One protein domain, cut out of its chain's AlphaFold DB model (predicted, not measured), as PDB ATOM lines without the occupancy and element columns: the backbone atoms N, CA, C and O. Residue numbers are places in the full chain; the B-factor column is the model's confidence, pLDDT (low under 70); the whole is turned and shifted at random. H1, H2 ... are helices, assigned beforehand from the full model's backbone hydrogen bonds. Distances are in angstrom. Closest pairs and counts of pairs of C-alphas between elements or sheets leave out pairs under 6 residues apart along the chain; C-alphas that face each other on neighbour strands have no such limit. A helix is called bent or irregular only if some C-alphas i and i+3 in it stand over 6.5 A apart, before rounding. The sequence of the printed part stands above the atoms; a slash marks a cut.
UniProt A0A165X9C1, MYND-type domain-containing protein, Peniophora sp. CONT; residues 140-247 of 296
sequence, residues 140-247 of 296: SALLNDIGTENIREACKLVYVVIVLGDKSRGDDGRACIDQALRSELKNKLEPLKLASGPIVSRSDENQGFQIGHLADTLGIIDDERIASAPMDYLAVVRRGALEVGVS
ATOM      1  N   SER A 140      18.432 -28.355  -2.065       58.44
ATOM      2  CA  SER A 140      19.866 -28.057  -2.207       58.44
ATOM      3  C   SER A 140      20.341 -27.854  -3.646       58.44
ATOM      4  O   SER A 140      21.234 -27.052  -3.892       58.44
ATOM      5  N   ALA A 141      19.737 -28.543  -4.611       63.22
ATOM      6  CA  ALA A 141      20.247 -28.577  -5.978       63.22
ATOM      7  C   ALA A 141      19.730 -27.424  -6.869       63.22
ATOM      8  O   ALA A 141      20.283 -27.165  -7.931       63.22
ATOM      9  N   LEU A 142      18.725 -26.667  -6.403       64.50
ATOM     10  CA  LEU A 142      18.131 -25.527  -7.119       64.50
ATOM     11  C   LEU A 142      18.974 -24.239  -7.076       64.50
ATOM     12  O   LEU A 142      18.614 -23.259  -7.725       64.50
ATOM     13  N   LEU A 143      20.039 -24.196  -6.272       65.69
ATOM     14  CA  LEU A 143      20.659 -22.939  -5.838       65.69
ATOM     15  C   LEU A 143      22.061 -22.675  -6.386       65.69
ATOM     16  O   LEU A 143      22.612 -21.608  -6.123       65.69
ATOM     17  N   ASN A 144      22.604 -23.586  -7.193       61.62
ATOM     18  CA  ASN A 144      23.953 -23.438  -7.732       61.62
ATOM     19  C   ASN A 144      24.062 -22.393  -8.853       61.62
ATOM     20  O   ASN A 144      25.174 -21.975  -9.155       61.62
ATOM     21  N   ASP A 145      22.951 -21.935  -9.447       61.22
ATOM     22  CA  ASP A 145      23.028 -21.130 -10.671       61.22
ATOM     23  C   ASP A 145      21.878 -20.111 -10.810       61.22
ATOM     24  O   ASP A 145      20.993 -20.194 -11.659       61.22
ATOM     25  N   ILE A 146      21.835 -19.124  -9.914       64.00
ATOM     26  CA  ILE A 146      20.872 -18.019 -10.024       64.00
ATOM     27  C   ILE A 146      21.475 -16.907 -10.878       64.00
ATOM     28  O   ILE A 146      22.287 -16.108 -10.409       64.00
ATOM     29  N   GLY A 147      21.034 -16.835 -12.134       64.88
ATOM     30  CA  GLY A 147      21.330 -15.713 -13.020       64.88
ATOM     31  C   GLY A 147      20.800 -14.376 -12.477       64.88
ATOM     32  O   GLY A 147      19.760 -14.306 -11.818       64.88
ATOM     33  N   THR A 148      21.502 -13.284 -12.783       62.97
ATOM     34  CA  THR A 148      21.177 -11.927 -12.303       62.97
ATOM     35  C   THR A 148      19.959 -11.304 -12.991       62.97
ATOM     36  O   THR A 148      19.326 -10.416 -12.420       62.97
ATOM     37  N   GLU A 149      19.587 -11.784 -14.182       66.81
ATOM     38  CA  GLU A 149      18.541 -11.179 -15.023       66.81
ATOM     39  C   GLU A 149      17.132 -11.250 -14.411       66.81
ATOM     40  O   GLU A 149      16.261 -10.461 -14.774       66.81
ATOM     41  N   ASN A 150      16.898 -12.145 -13.443       72.06
ATOM     42  CA  ASN A 150      15.620 -12.228 -12.731       72.06
ATOM     43  C   ASN A 150      15.797 -12.469 -11.227       72.06
ATOM     44  O   ASN A 150      15.117 -13.294 -10.608       72.06
ATOM     45  N   ILE A 151      16.736 -11.728 -10.632       80.88
ATOM     46  CA  ILE A 151      17.154 -11.942  -9.246       80.88
ATOM     47  C   ILE A 151      15.998 -11.863  -8.240       80.88
ATOM     48  O   ILE A 151      16.006 -12.578  -7.246       80.88
ATOM     49  N   ARG A 152      14.965 -11.051  -8.504       81.19
ATOM     50  CA  ARG A 152      13.789 -10.907  -7.628       81.19
ATOM     51  C   ARG A 152      13.059 -12.233  -7.441       81.19
ATOM     52  O   ARG A 152      12.820 -12.672  -6.318       81.19
ATOM     53  N   GLU A 153      12.673 -12.841  -8.552       76.00
ATOM     54  CA  GLU A 153      11.893 -14.070  -8.535       76.00
ATOM     55  C   GLU A 153      12.745 -15.250  -8.066       76.00
ATOM     56  O   GLU A 153      12.269 -16.107  -7.319       76.00
ATOM     57  N   ALA A 154      14.038 -15.232  -8.396       79.25
ATOM     58  CA  ALA A 154      14.984 -16.181  -7.837       79.25
ATOM     59  C   ALA A 154      15.092 -16.050  -6.312       79.25
ATOM     60  O   ALA A 154      14.971 -17.057  -5.625       79.25
ATOM     61  N   CYS A 155      15.213 -14.834  -5.758       85.12
ATOM     62  CA  CYS A 155      15.257 -14.615  -4.306       85.12
ATOM     63  C   CYS A 155      14.015 -15.169  -3.609       85.12
ATOM     64  O   CYS A 155      14.114 -15.803  -2.560       85.12
ATOM     65  N   LYS A 156      12.840 -14.974  -4.209       83.19
ATOM     66  CA  LYS A 156      11.592 -15.532  -3.692       83.19
ATOM     67  C   LYS A 156      11.625 -17.061  -3.683       83.19
ATOM     68  O   LYS A 156      11.250 -17.666  -2.682       83.19
ATOM     69  N   LEU A 157      12.088 -17.690  -4.765       81.19
ATOM     70  CA  LEU A 157      12.228 -19.144  -4.831       81.19
ATOM     71  C   LEU A 157      13.248 -19.655  -3.804       81.19
ATOM     72  O   LEU A 157      12.925 -20.572  -3.056       81.19
ATOM     73  N   VAL A 158      14.423 -19.025  -3.705       84.69
ATOM     74  CA  VAL A 158      15.464 -19.353  -2.715       84.69
ATOM     75  C   VAL A 158      14.925 -19.253  -1.303       84.69
ATOM     76  O   VAL A 158      15.132 -20.154  -0.498       84.69
ATOM     77  N   TYR A 159      14.207 -18.176  -0.996       86.94
ATOM     78  CA  TYR A 159      13.603 -17.990   0.311       86.94
ATOM     79  C   TYR A 159      12.651 -19.141   0.640       86.94
ATOM     80  O   TYR A 159      12.746 -19.736   1.711       86.94
ATOM     81  N   VAL A 160      11.771 -19.509  -0.296       81.50
ATOM     82  CA  VAL A 160      10.861 -20.645  -0.110       81.50
ATOM     83  C   VAL A 160      11.646 -21.947   0.068       81.50
ATOM     84  O   VAL A 160      11.307 -22.732   0.949       81.50
ATOM     85  N   VAL A 161      12.697 -22.165  -0.722       84.25
ATOM     86  CA  VAL A 161      13.591 -23.326  -0.641       84.25
ATOM     87  C   VAL A 161      14.251 -23.416   0.738       84.25
ATOM     88  O   VAL A 161      14.139 -24.452   1.378       84.25
ATOM     89  N   ILE A 162      14.843 -22.334   1.246       86.81
ATOM     90  CA  ILE A 162      15.475 -22.269   2.575       86.81
ATOM     91  C   ILE A 162      14.455 -22.525   3.683       86.81
ATOM     92  O   ILE A 162      14.691 -23.313   4.604       86.81
ATOM     93  N   VAL A 163      13.296 -21.871   3.593       83.88
ATOM     94  CA  VAL A 163      12.251 -21.997   4.606       83.88
ATOM     95  C   VAL A 163      11.635 -23.391   4.591       83.88
ATOM     96  O   VAL A 163      11.295 -23.871   5.662       83.88
ATOM     97  N   LEU A 164      11.507 -24.077   3.454       77.19
ATOM     98  CA  LEU A 164      10.853 -25.393   3.382       77.19
ATOM     99  C   LEU A 164      11.776 -26.598   3.351       77.19
ATOM    100  O   LEU A 164      11.330 -27.701   3.666       77.19
ATOM    101  N   GLY A 165      13.012 -26.411   2.922       80.38
ATOM    102  CA  GLY A 165      13.894 -27.514   2.617       80.38
ATOM    103  C   GLY A 165      14.286 -28.302   3.858       80.38
ATOM    104  O   GLY A 165      14.354 -27.778   4.974       80.38
ATOM    105  N   ASP A 166      14.582 -29.579   3.661       79.44
ATOM    106  CA  ASP A 166      15.114 -30.423   4.720       79.44
ATOM    107  C   ASP A 166      16.495 -29.928   5.172       79.44
ATOM    108  O   ASP A 166      17.446 -29.905   4.389       79.44
ATOM    109  N   LYS A 167      16.601 -29.520   6.441       87.06
ATOM    110  CA  LYS A 167      17.835 -28.957   6.998       87.06
ATOM    111  C   LYS A 167      18.950 -29.986   7.124       87.06
ATOM    112  O   LYS A 167      20.108 -29.599   7.137       87.06
ATOM    113  N   SER A 168      18.631 -31.282   7.157       83.88
ATOM    114  CA  SER A 168      19.661 -32.325   7.184       83.88
ATOM    115  C   SER A 168      20.457 -32.413   5.878       83.88
ATOM    116  O   SER A 168      21.381 -33.215   5.788       83.88
ATOM    117  N   ARG A 169      20.064 -31.654   4.846       82.25
ATOM    118  CA  ARG A 169      20.779 -31.569   3.570       82.25
ATOM    119  C   ARG A 169      21.879 -30.522   3.538       82.25
ATOM    120  O   ARG A 169      22.718 -30.624   2.655       82.25
ATOM    121  N   GLY A 170      21.841 -29.528   4.424       89.12
ATOM    122  CA  GLY A 170      22.948 -28.591   4.570       89.12
ATOM    123  C   GLY A 170      24.053 -29.190   5.435       89.12
ATOM    124  O   GLY A 170      23.770 -29.917   6.389       89.12
ATOM    125  N   ASP A 171      25.294 -28.848   5.112       92.38
ATOM    126  CA  ASP A 171      26.514 -29.227   5.837       92.38
ATOM    127  C   ASP A 171      26.478 -28.990   7.361       92.38
ATOM    128  O   ASP A 171      27.036 -29.782   8.122       92.38
ATOM    129  N   ASP A 172      25.800 -27.939   7.820       93.06
ATOM    130  CA  ASP A 172      25.751 -27.530   9.226       93.06
ATOM    131  C   ASP A 172      24.392 -27.743   9.910       93.06
ATOM    132  O   ASP A 172      24.199 -27.363  11.070       93.06
ATOM    133  N   GLY A 173      23.428 -28.335   9.201       89.62
ATOM    134  CA  GLY A 173      22.092 -28.606   9.726       89.62
ATOM    135  C   GLY A 173      21.245 -27.363  10.031       89.62
ATOM    136  O   GLY A 173      20.183 -27.504  10.647       89.62
ATOM    137  N   ARG A 174      21.681 -26.152   9.644       89.94
ATOM    138  CA  ARG A 174      20.950 -24.897   9.915       89.94
ATOM    139  C   ARG A 174      19.932 -24.551   8.838       89.94
ATOM    140  O   ARG A 174      18.917 -23.930   9.131       89.94
ATOM    141  N   ALA A 175      20.186 -24.967   7.604       90.88
ATOM    142  CA  ALA A 175      19.288 -24.810   6.469       90.88
ATOM    143  C   ALA A 175      19.465 -25.987   5.507       90.88
ATOM    144  O   ALA A 175      20.333 -26.832   5.681       90.88
ATOM    145  N   CYS A 176      18.645 -26.045   4.467       85.56
ATOM    146  CA  CYS A 176      18.724 -27.076   3.431       85.56
ATOM    147  C   CYS A 176      19.816 -26.848   2.376       85.56
ATOM    148  O   CYS A 176      19.809 -27.511   1.338       85.56
ATOM    149  N   ILE A 177      20.676 -25.860   2.605       88.38
ATOM    150  CA  ILE A 177      21.795 -25.472   1.754       88.38
ATOM    151  C   ILE A 177      23.015 -25.221   2.608       88.38
ATOM    152  O   ILE A 177      22.877 -24.732   3.730       88.38
ATOM    153  N   ASP A 178      24.178 -25.516   2.045       90.62
ATOM    154  CA  ASP A 178      25.452 -25.442   2.745       90.62
ATOM    155  C   ASP A 178      25.803 -24.013   3.162       90.62
ATOM    156  O   ASP A 178      25.461 -23.036   2.483       90.62
ATOM    157  N   GLN A 179      26.522 -23.883   4.275       93.44
ATOM    158  CA  GLN A 179      26.942 -22.604   4.841       93.44
ATOM    159  C   GLN A 179      27.744 -21.763   3.840       93.44
ATOM    160  O   GLN A 179      27.559 -20.543   3.758       93.44
ATOM    161  N   ALA A 180      28.605 -22.407   3.046       91.06
ATOM    162  CA  ALA A 180      29.389 -21.738   2.012       91.06
ATOM    163  C   ALA A 180      28.486 -21.057   0.967       91.06
ATOM    164  O   ALA A 180      28.665 -19.873   0.671       91.06
ATOM    165  N   LEU A 181      27.461 -21.766   0.482       88.12
ATOM    166  CA  LEU A 181      26.509 -21.241  -0.498       88.12
ATOM    167  C   LEU A 181      25.639 -20.126   0.096       88.12
ATOM    168  O   LEU A 181      25.404 -19.110  -0.556       88.12
ATOM    169  N   ARG A 182      25.197 -20.264   1.354       93.06
ATOM    170  CA  ARG A 182      24.470 -19.194   2.067       93.06
ATOM    171  C   ARG A 182      25.288 -17.917   2.165       93.06
ATOM    172  O   ARG A 182      24.776 -16.837   1.873       93.06
ATOM    173  N   SER A 183      26.562 -18.056   2.520       92.50
ATOM    174  CA  SER A 183      27.499 -16.939   2.633       92.50
ATOM    175  C   SER A 183      27.718 -16.258   1.282       92.50
ATOM    176  O   SER A 183      27.693 -15.030   1.196       92.50
ATOM    177  N   GLU A 184      27.876 -17.037   0.209       89.56
ATOM    178  CA  GLU A 184      28.007 -16.508  -1.149       89.56
ATOM    179  C   GLU A 184      26.747 -15.755  -1.596       89.56
ATOM    180  O   GLU A 184      26.842 -14.618  -2.067       89.56
ATOM    181  N   LEU A 185      25.563 -16.348  -1.404       89.81
ATOM    182  CA  LEU A 185      24.283 -15.708  -1.710       89.81
ATOM    183  C   LEU A 185      24.129 -14.398  -0.940       89.81
ATOM    184  O   LEU A 185      23.824 -13.370  -1.537       89.81
ATOM    185  N   LYS A 186      24.405 -14.404   0.367       92.56
ATOM    186  CA  LYS A 186      24.353 -13.201   1.202       92.56
ATOM    187  C   LYS A 186      25.269 -12.104   0.657       92.56
ATOM    188  O   LYS A 186      24.810 -10.987   0.434       92.56
ATOM    189  N   ASN A 187      26.525 -12.431   0.354       91.56
ATOM    190  CA  ASN A 187      27.493 -11.479  -0.198       91.56
ATOM    191  C   ASN A 187      27.063 -10.912  -1.559       91.56
ATOM    192  O   ASN A 187      27.316  -9.741  -1.835       91.56
ATOM    193  N   LYS A 188      26.394 -11.710  -2.403       89.06
ATOM    194  CA  LYS A 188      25.837 -11.249  -3.688       89.06
ATOM    195  C   LYS A 188      24.625 -10.330  -3.509       89.06
ATOM    196  O   LYS A 188      24.463  -9.382  -4.273       89.06
ATOM    197  N   LEU A 189      23.769 -10.603  -2.525       90.69
ATOM    198  CA  LEU A 189      22.524  -9.859  -2.304       90.69
ATOM    199  C   LEU A 189      22.744  -8.528  -1.580       90.69
ATOM    200  O   LEU A 189      21.993  -7.582  -1.810       90.69
ATOM    201  N   GLU A 190      23.782  -8.422  -0.755       92.00
ATOM    202  CA  GLU A 190      23.988  -7.249   0.096       92.00
ATOM    203  C   GLU A 190      24.243  -5.933  -0.661       92.00
ATOM    204  O   GLU A 190      23.594  -4.926  -0.353       92.00
ATOM    205  N   PRO A 191      25.077  -5.902  -1.718       90.75
ATOM    206  CA  PRO A 191      25.204  -4.718  -2.566       90.75
ATOM    207  C   PRO A 191      23.879  -4.315  -3.226       90.75
ATOM    208  O   PRO A 191      23.597  -3.128  -3.387       90.75
ATOM    209  N   LEU A 192      23.042  -5.292  -3.584       88.94
ATOM    210  CA  LEU A 192      21.762  -5.065  -4.262       88.94
ATOM    211  C   LEU A 192      20.691  -4.541  -3.301       88.94
ATOM    212  O   LEU A 192      19.885  -3.683  -3.668       88.94
ATOM    213  N   LYS A 193      20.727  -5.000  -2.048       89.44
ATOM    214  CA  LYS A 193      19.929  -4.447  -0.955       89.44
ATOM    215  C   LYS A 193      20.265  -2.973  -0.722       89.44
ATOM    216  O   LYS A 193      19.355  -2.154  -0.636       89.44
ATOM    217  N   LEU A 194      21.552  -2.617  -0.686       87.50
ATOM    218  CA  LEU A 194      22.000  -1.227  -0.511       87.50
ATOM    219  C   LEU A 194      21.646  -0.339  -1.712       87.50
ATOM    220  O   LEU A 194      21.215   0.800  -1.534       87.50
ATOM    221  N   ALA A 195      21.783  -0.868  -2.930       86.56
ATOM    222  CA  ALA A 195      21.446  -0.153  -4.160       86.56
ATOM    223  C   ALA A 195      19.944   0.145  -4.300       86.56
ATOM    224  O   ALA A 195      19.572   1.044  -5.049       86.56
ATOM    225  N   SER A 196      19.082  -0.572  -3.568       81.19
ATOM    226  CA  SER A 196      17.627  -0.387  -3.633       81.19
ATOM    227  C   SER A 196      17.145   0.952  -3.045       81.19
ATOM    228  O   SER A 196      15.994   1.312  -3.270       81.19
ATOM    229  N   GLY A 197      18.017   1.714  -2.364       71.88
ATOM    230  CA  GLY A 197      17.763   3.092  -1.923       71.88
ATOM    231  C   GLY A 197      16.553   3.275  -0.986       71.88
ATOM    232  O   GLY A 197      15.853   2.320  -0.645       71.88
ATOM    233  N   PRO A 198      16.287   4.509  -0.519       70.19
ATOM    234  CA  PRO A 198      15.005   4.833   0.090       70.19
ATOM    235  C   PRO A 198      13.911   4.698  -0.972       70.19
ATOM    236  O   PRO A 198      13.992   5.300  -2.037       70.19
ATOM    237  N   ILE A 199      12.906   3.885  -0.668       63.09
ATOM    238  CA  ILE A 199      11.755   3.577  -1.517       63.09
ATOM    239  C   ILE A 199      11.158   4.860  -2.128       63.09
ATOM    240  O   ILE A 199      10.618   5.698  -1.406       63.09
ATOM    241  N   VAL A 200      11.222   4.998  -3.459       66.44
ATOM    242  CA  VAL A 200      10.654   6.152  -4.189       66.44
ATOM    243  C   VAL A 200       9.309   5.807  -4.849       66.44
ATOM    244  O   VAL A 200       8.503   6.699  -5.112       66.44
ATOM    245  N   SER A 201       9.011   4.521  -5.081       74.69
ATOM    246  CA  SER A 201       7.754   4.076  -5.697       74.69
ATOM    247  C   SER A 201       7.273   2.703  -5.200       74.69
ATOM    248  O   SER A 201       8.067   1.853  -4.805       74.69
ATOM    249  N   ARG A 202       5.957   2.447  -5.293       63.19
ATOM    250  CA  ARG A 202       5.317   1.154  -4.953       63.19
ATOM    251  C   ARG A 202       5.833  -0.045  -5.762       63.19
ATOM    252  O   ARG A 202       5.737  -1.180  -5.303       63.19
ATOM    253  N   SER A 203       6.330   0.164  -6.982       59.47
ATOM    254  CA  SER A 203       6.949  -0.914  -7.770       59.47
ATOM    255  C   SER A 203       8.349  -1.260  -7.264       59.47
ATOM    256  O   SER A 203       8.724  -2.438  -7.294       59.47
ATOM    257  N   ASP A 204       9.072  -0.262  -6.750       60.16
ATOM    258  CA  ASP A 204      10.409  -0.417  -6.171       60.16
ATOM    259  C   ASP A 204      10.339  -1.013  -4.755       60.16
ATOM    260  O   ASP A 204      11.202  -1.818  -4.398       60.16
ATOM    261  N   GLU A 205       9.257  -0.738  -4.003       65.75
ATOM    262  CA  GLU A 205       8.946  -1.380  -2.707       65.75
ATOM    263  C   GLU A 205       9.063  -2.899  -2.792       65.75
ATOM    264  O   GLU A 205       9.724  -3.535  -1.975       65.75
ATOM    265  N   ASN A 206       8.464  -3.491  -3.825       68.44
ATOM    266  CA  ASN A 206       8.426  -4.941  -3.965       68.44
ATOM    267  C   ASN A 206       9.775  -5.544  -4.388       68.44
ATOM    268  O   ASN A 206       9.994  -6.734  -4.153       68.44
ATOM    269  N   GLN A 207      10.670  -4.769  -5.018       68.50
ATOM    270  CA  GLN A 207      11.974  -5.273  -5.464       68.50
ATOM    271  C   GLN A 207      12.969  -5.362  -4.312       68.50
ATOM    272  O   GLN A 207      13.510  -6.439  -4.054       68.50
ATOM    273  N   GLY A 208      13.171  -4.242  -3.613       78.56
ATOM    274  CA  GLY A 208      14.072  -4.180  -2.465       78.56
ATOM    275  C   GLY A 208      13.611  -5.106  -1.342       78.56
ATOM    276  O   GLY A 208      14.441  -5.714  -0.670       78.56
ATOM    277  N   PHE A 209      12.293  -5.296  -1.203       84.56
ATOM    278  CA  PHE A 209      11.730  -6.172  -0.185       84.56
ATOM    279  C   PHE A 209      12.164  -7.633  -0.340       84.56
ATOM    280  O   PHE A 209      12.639  -8.206   0.627       84.56
ATOM    281  N   GLN A 210      12.053  -8.254  -1.522       85.81
ATOM    282  CA  GLN A 210      12.380  -9.687  -1.669       85.81
ATOM    283  C   GLN A 210      13.881  -9.968  -1.506       85.81
ATOM    284  O   GLN A 210      14.263 -10.943  -0.861       85.81
ATOM    285  N   ILE A 211      14.726  -9.098  -2.070       89.12
ATOM    286  CA  ILE A 211      16.188  -9.199  -1.964       89.12
ATOM    287  C   ILE A 211      16.616  -8.991  -0.509       89.12
ATOM    288  O   ILE A 211      17.325  -9.827   0.048       89.12
ATOM    289  N   GLY A 212      16.142  -7.908   0.117       90.00
ATOM    290  CA  GLY A 212      16.440  -7.591   1.511       90.00
ATOM    291  C   GLY A 212      15.947  -8.673   2.464       90.00
ATOM    292  O   GLY A 212      16.711  -9.126   3.305       90.00
ATOM    293  N   HIS A 213      14.720  -9.161   2.269       90.06
ATOM    294  CA  HIS A 213      14.119 -10.205   3.100       90.06
ATOM    295  C   HIS A 213      14.901 -11.520   3.050       90.06
ATOM    296  O   HIS A 213      15.127 -12.145   4.090       90.06
ATOM    297  N   LEU A 214      15.359 -11.937   1.863       91.38
ATOM    298  CA  LEU A 214      16.220 -13.112   1.738       91.38
ATOM    299  C   LEU A 214      17.592 -12.879   2.389       91.38
ATOM    300  O   LEU A 214      18.047 -13.739   3.141       91.38
ATOM    301  N   ALA A 215      18.234 -11.736   2.136       92.94
ATOM    302  CA  ALA A 215      19.536 -11.406   2.717       92.94
ATOM    303  C   ALA A 215      19.487 -11.358   4.255       92.94
ATOM    304  O   ALA A 215      20.331 -11.956   4.923       92.94
ATOM    305  N   ASP A 216      18.451 -10.732   4.820       92.31
ATOM    306  CA  ASP A 216      18.200 -10.690   6.263       92.31
ATOM    307  C   ASP A 216      17.955 -12.090   6.825       92.31
ATOM    308  O   ASP A 216      18.530 -12.459   7.849       92.31
ATOM    309  N   THR A 217      17.164 -12.908   6.127       92.00
ATOM    310  CA  THR A 217      16.908 -14.299   6.520       92.00
ATOM    311  C   THR A 217      18.196 -15.123   6.553       92.00
ATOM    312  O   THR A 217      18.441 -15.817   7.536       92.00
ATOM    313  N   LEU A 218      19.044 -15.016   5.526       93.12
ATOM    314  CA  LEU A 218      20.361 -15.662   5.494       93.12
ATOM    315  C   LEU A 218      21.249 -15.173   6.646       93.12
ATOM    316  O   LEU A 218      21.859 -15.977   7.345       93.12
ATOM    317  N   GLY A 219      21.264 -13.861   6.898       93.31
ATOM    318  CA  GLY A 219      22.008 -13.271   8.005       93.31
ATOM    319  C   GLY A 219      21.579 -13.792   9.376       93.31
ATOM    320  O   GLY A 219      22.438 -14.034  10.217       93.31
ATOM    321  N   ILE A 220      20.278 -14.003   9.578       92.44
ATOM    322  CA  ILE A 220      19.724 -14.559  10.814       92.44
ATOM    323  C   ILE A 220      20.090 -16.041  10.982       92.44
ATOM    324  O   ILE A 220      20.438 -16.451  12.087       92.44
ATOM    325  N   ILE A 221      20.029 -16.840   9.911       91.56
ATOM    326  CA  ILE A 221      20.381 -18.274   9.941       91.56
ATOM    327  C   ILE A 221      21.851 -18.473  10.340       91.56
ATOM    328  O   ILE A 221      22.181 -19.386  11.103       91.56
ATOM    329  N   ASP A 222      22.736 -17.609   9.845       92.44
ATOM    330  CA  ASP A 222      24.171 -17.711  10.110       92.44
ATOM    331  C   ASP A 222      24.594 -17.053  11.445       92.44
ATOM    332  O   ASP A 222      25.719 -17.271  11.897       92.44
ATOM    333  N   ASP A 223      23.710 -16.314  12.129       91.50
ATOM    334  CA  ASP A 223      24.004 -15.696  13.431       91.50
ATOM    335  C   ASP A 223      24.116 -16.756  14.544       91.50
ATOM    336  O   ASP A 223      23.131 -17.370  14.962       91.50
ATOM    337  N   GLU A 224      25.324 -16.952  15.076       88.00
ATOM    338  CA  GLU A 224      25.603 -17.932  16.136       88.00
ATOM    339  C   GLU A 224      24.793 -17.702  17.419       88.00
ATOM    340  O   GLU A 224      24.468 -18.654  18.134       88.00
ATOM    341  N   ARG A 225      24.417 -16.451  17.713       87.75
ATOM    342  CA  ARG A 225      23.601 -16.116  18.892       87.75
ATOM    343  C   ARG A 225      22.177 -16.640  18.743       87.75
ATOM    344  O   ARG A 225      21.532 -16.962  19.734       87.75
ATOM    345  N   ILE A 226      21.693 -16.715  17.505       83.75
ATOM    346  CA  ILE A 226      20.367 -17.232  17.171       83.75
ATOM    347  C   ILE A 226      20.432 -18.750  17.015       83.75
ATOM    348  O   ILE A 226      19.559 -19.446  17.521       83.75
ATOM    349  N   ALA A 227      21.497 -19.283  16.412       78.88
ATOM    350  CA  ALA A 227      21.700 -20.726  16.291       78.88
ATOM    351  C   ALA A 227      21.844 -21.436  17.651       78.88
ATOM    352  O   ALA A 227      21.458 -22.594  17.787       78.88
ATOM    353  N   SER A 228      22.379 -20.744  18.661       80.62
ATOM    354  CA  SER A 228      22.473 -21.236  20.045       80.62
ATOM    355  C   SER A 228      21.207 -20.997  20.876       80.62
ATOM    356  O   SER A 228      21.113 -21.480  22.007       80.62
ATOM    357  N   ALA A 229      20.219 -20.273  20.340       82.06
ATOM    358  CA  ALA A 229      18.952 -20.083  21.019       82.06
ATOM    359  C   ALA A 229      18.187 -21.419  21.101       82.06
ATOM    360  O   ALA A 229      18.243 -22.235  20.182       82.06
ATOM    361  N   PRO A 230      17.386 -21.640  22.159       75.62
ATOM    362  CA  PRO A 230      16.578 -22.856  22.301       75.62
ATOM    363  C   PRO A 230      15.482 -22.999  21.226       75.62
ATOM    364  O   PRO A 230      14.803 -24.022  21.172       75.62
ATOM    365  N   MET A 231      15.283 -21.977  20.389       78.56
ATOM    366  CA  MET A 231      14.282 -21.940  19.329       78.56
ATOM    367  C   MET A 231      14.963 -21.822  17.965       78.56
ATOM    368  O   MET A 231      15.605 -20.819  17.669       78.56
ATOM    369  N   ASP A 232      14.760 -22.833  17.124       83.00
ATOM    370  CA  ASP A 232      15.187 -22.848  15.723       83.00
ATOM    371  C   ASP A 232      14.427 -21.745  14.952       83.00
ATOM    372  O   ASP A 232      13.204 -21.812  14.801       83.00
ATOM    373  N   TYR A 233      15.136 -20.702  14.497       84.25
ATOM    374  CA  TYR A 233      14.539 -19.568  13.779       84.25
ATOM    375  C   TYR A 233      13.753 -20.021  12.550       84.25
ATOM    376  O   TYR A 233      12.633 -19.556  12.341       84.25
ATOM    377  N   LEU A 234      14.286 -20.965  11.766       82.69
ATOM    378  CA  LEU A 234      13.552 -21.504  10.629       82.69
ATOM    379  C   LEU A 234      12.337 -22.285  11.097       82.69
ATOM    380  O   LEU A 234      11.311 -22.193  10.442       82.69
ATOM    381  N   ALA A 235      12.386 -22.984  12.230       79.00
ATOM    382  CA  ALA A 235      11.187 -23.588  12.804       79.00
ATOM    383  C   ALA A 235      10.138 -22.540  13.213       79.00
ATOM    384  O   ALA A 235       8.951 -22.817  13.069       79.00
ATOM    385  N   VAL A 236      10.536 -21.346  13.667       80.44
ATOM    386  CA  VAL A 236       9.620 -20.229  13.974       80.44
ATOM    387  C   VAL A 236       9.075 -19.583  12.703       80.44
ATOM    388  O   VAL A 236       7.872 -19.381  12.608       80.44
ATOM    389  N   VAL A 237       9.919 -19.291  11.709       80.31
ATOM    390  CA  VAL A 237       9.493 -18.722  10.417       80.31
ATOM    391  C   VAL A 237       8.616 -19.698   9.665       80.31
ATOM    392  O   VAL A 237       7.581 -19.292   9.147       80.31
ATOM    393  N   ARG A 238       8.994 -20.983   9.648       76.31
ATOM    394  CA  ARG A 238       8.130 -22.082   9.227       76.31
ATOM    395  C   ARG A 238       6.855 -21.951  10.012       76.31
ATOM    396  O   ARG A 238       5.865 -21.594   9.417       76.31
ATOM    397  N   ARG A 239       6.865 -22.110  11.329       68.38
ATOM    398  CA  ARG A 239       5.648 -22.020  12.130       68.38
ATOM    399  C   ARG A 239       4.812 -20.775  11.814       68.38
ATOM    400  O   ARG A 239       3.633 -20.954  11.670       68.38
ATOM    401  N   GLY A 240       5.345 -19.585  11.556       69.44
ATOM    402  CA  GLY A 240       4.543 -18.435  11.108       69.44
ATOM    403  C   GLY A 240       4.004 -18.555   9.671       69.44
ATOM    404  O   GLY A 240       2.824 -18.322   9.425       69.44
ATOM    405  N   ALA A 241       4.839 -18.964   8.711       63.16
ATOM    406  CA  ALA A 241       4.449 -19.219   7.317       63.16
ATOM    407  C   ALA A 241       3.479 -20.412   7.182       63.16
ATOM    408  O   ALA A 241       2.667 -20.490   6.259       63.16
ATOM    409  N   LEU A 242       3.578 -21.340   8.126       56.09
ATOM    410  CA  LEU A 242       2.924 -22.627   8.219       56.09
ATOM    411  C   LEU A 242       1.746 -22.619   9.211       56.09
ATOM    412  O   LEU A 242       0.842 -23.424   9.069       56.09
ATOM    413  N   GLU A 243       1.654 -21.709  10.174       49.56
ATOM    414  CA  GLU A 243       0.464 -21.503  11.024       49.56
ATOM    415  C   GLU A 243      -0.678 -20.914  10.193       49.56
ATOM    416  O   GLU A 243      -1.830 -20.903  10.618       49.56
ATOM    417  N   VAL A 244      -0.389 -20.517   8.949       51.84
ATOM    418  CA  VAL A 244      -1.398 -20.276   7.921       51.84
ATOM    419  C   VAL A 244      -1.751 -21.556   7.124       51.84
ATOM    420  O   VAL A 244      -2.800 -21.571   6.484       51.84
ATOM    421  N   GLY A 245      -0.999 -22.675   7.181       44.00
ATOM    422  CA  GLY A 245      -1.437 -23.944   6.554       44.00
ATOM    423  C   GLY A 245      -0.500 -25.171   6.423       44.00
ATOM    424  O   GLY A 245      -0.727 -25.987   5.524       44.00
ATOM    425  N   VAL A 246       0.539 -25.371   7.236       42.19
ATOM    426  CA  VAL A 246       1.443 -26.539   7.175       42.19
ATOM    427  C   VAL A 246       1.791 -27.048   8.578       42.19
ATOM    428  O   VAL A 246       2.781 -26.690   9.196       42.19
ATOM    429  N   SER A 247       1.019 -27.988   9.078       41.03
ATOM    430  CA  SER A 247       1.552 -28.882  10.094       41.03
ATOM    431  C   SER A 247       2.683 -29.754   9.536       41.03
ATOM    432  O   SER A 247       2.717 -30.050   8.335       41.03
TER     433      SER A 247
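Overview. This is residues 140 to 247 of the 296 residues of the protein "MYND-type domain-containing protein" of Peniophora sp. CONT (UniProt A0A165X9C1). H4, the longest helix, lies side by side with H3 as a helical hairpin, and H2 crosses H4; the centres of these three make a triangle. H6 reaches across the last end of H2, near the last end of H4, while short H1 and H5 lie farthest from the middle. The 108 printed residues hold six named helices, H1 to H6 in order, and no named strand: all helix. The whole is compact and rounded, with a radius of gyration of the C-alphas of 14.1 A and spans of 39 by 29 by 25 A.

Along the chain. H4, residues 202 to 222, is 30.6 A long and begins at C-alpha 202 (5.317, 1.154, -4.953). H3, residues 179 to 195, 24.8 A, is only just irregular, with C-alphas 188 and 191 6.7 A apart. H2, residues 148 to 164, 23.1 A, is irregular, with C-alphas 149 and 152 8.8 A apart, and has a kink of 45 degrees near residue 155. H1 is residues 140 to 143, H5 residues 224 to 227, and H6 residues 233 to 242, ending at C-alpha 242 (2.924, -22.627, 8.219).

Arrangement. The hub H4 touches H3, opposite ways at a shallow tilt of 32 degrees, only just short of steep; their closest C-alphas, Lys 193 and Gly 212, are 5.3 A apart. H4 touches H2 at a steep tilt of 48 degrees, the same way, closest at the C-alphas of Tyr 159 and Leu 214, 5.7 A. H6 touches H2, residues 163 to 164 alone, about perpendicular at 86 degrees; the closest C-alphas, Val 163 and Leu 234, are 6.2 A apart. Every O i to N i+4 pair is within hydrogen-bond range in H6, against 11 of 13 in H2, 11 of 13 in H3 and 13 of 17 in H4; H1 and H5 are too short for such a pair.

Size, cuts and confidence. The farthest C-alphas, Ser 168 and Val 200, are 41.1 A apart. The printed part has no cut; the link from H2 to H3 is long. Mean pLDDT of the printed part is 79.4, with residues 140 to 149, 199 to 200, 202 to 207 and 239 to 247 under 70.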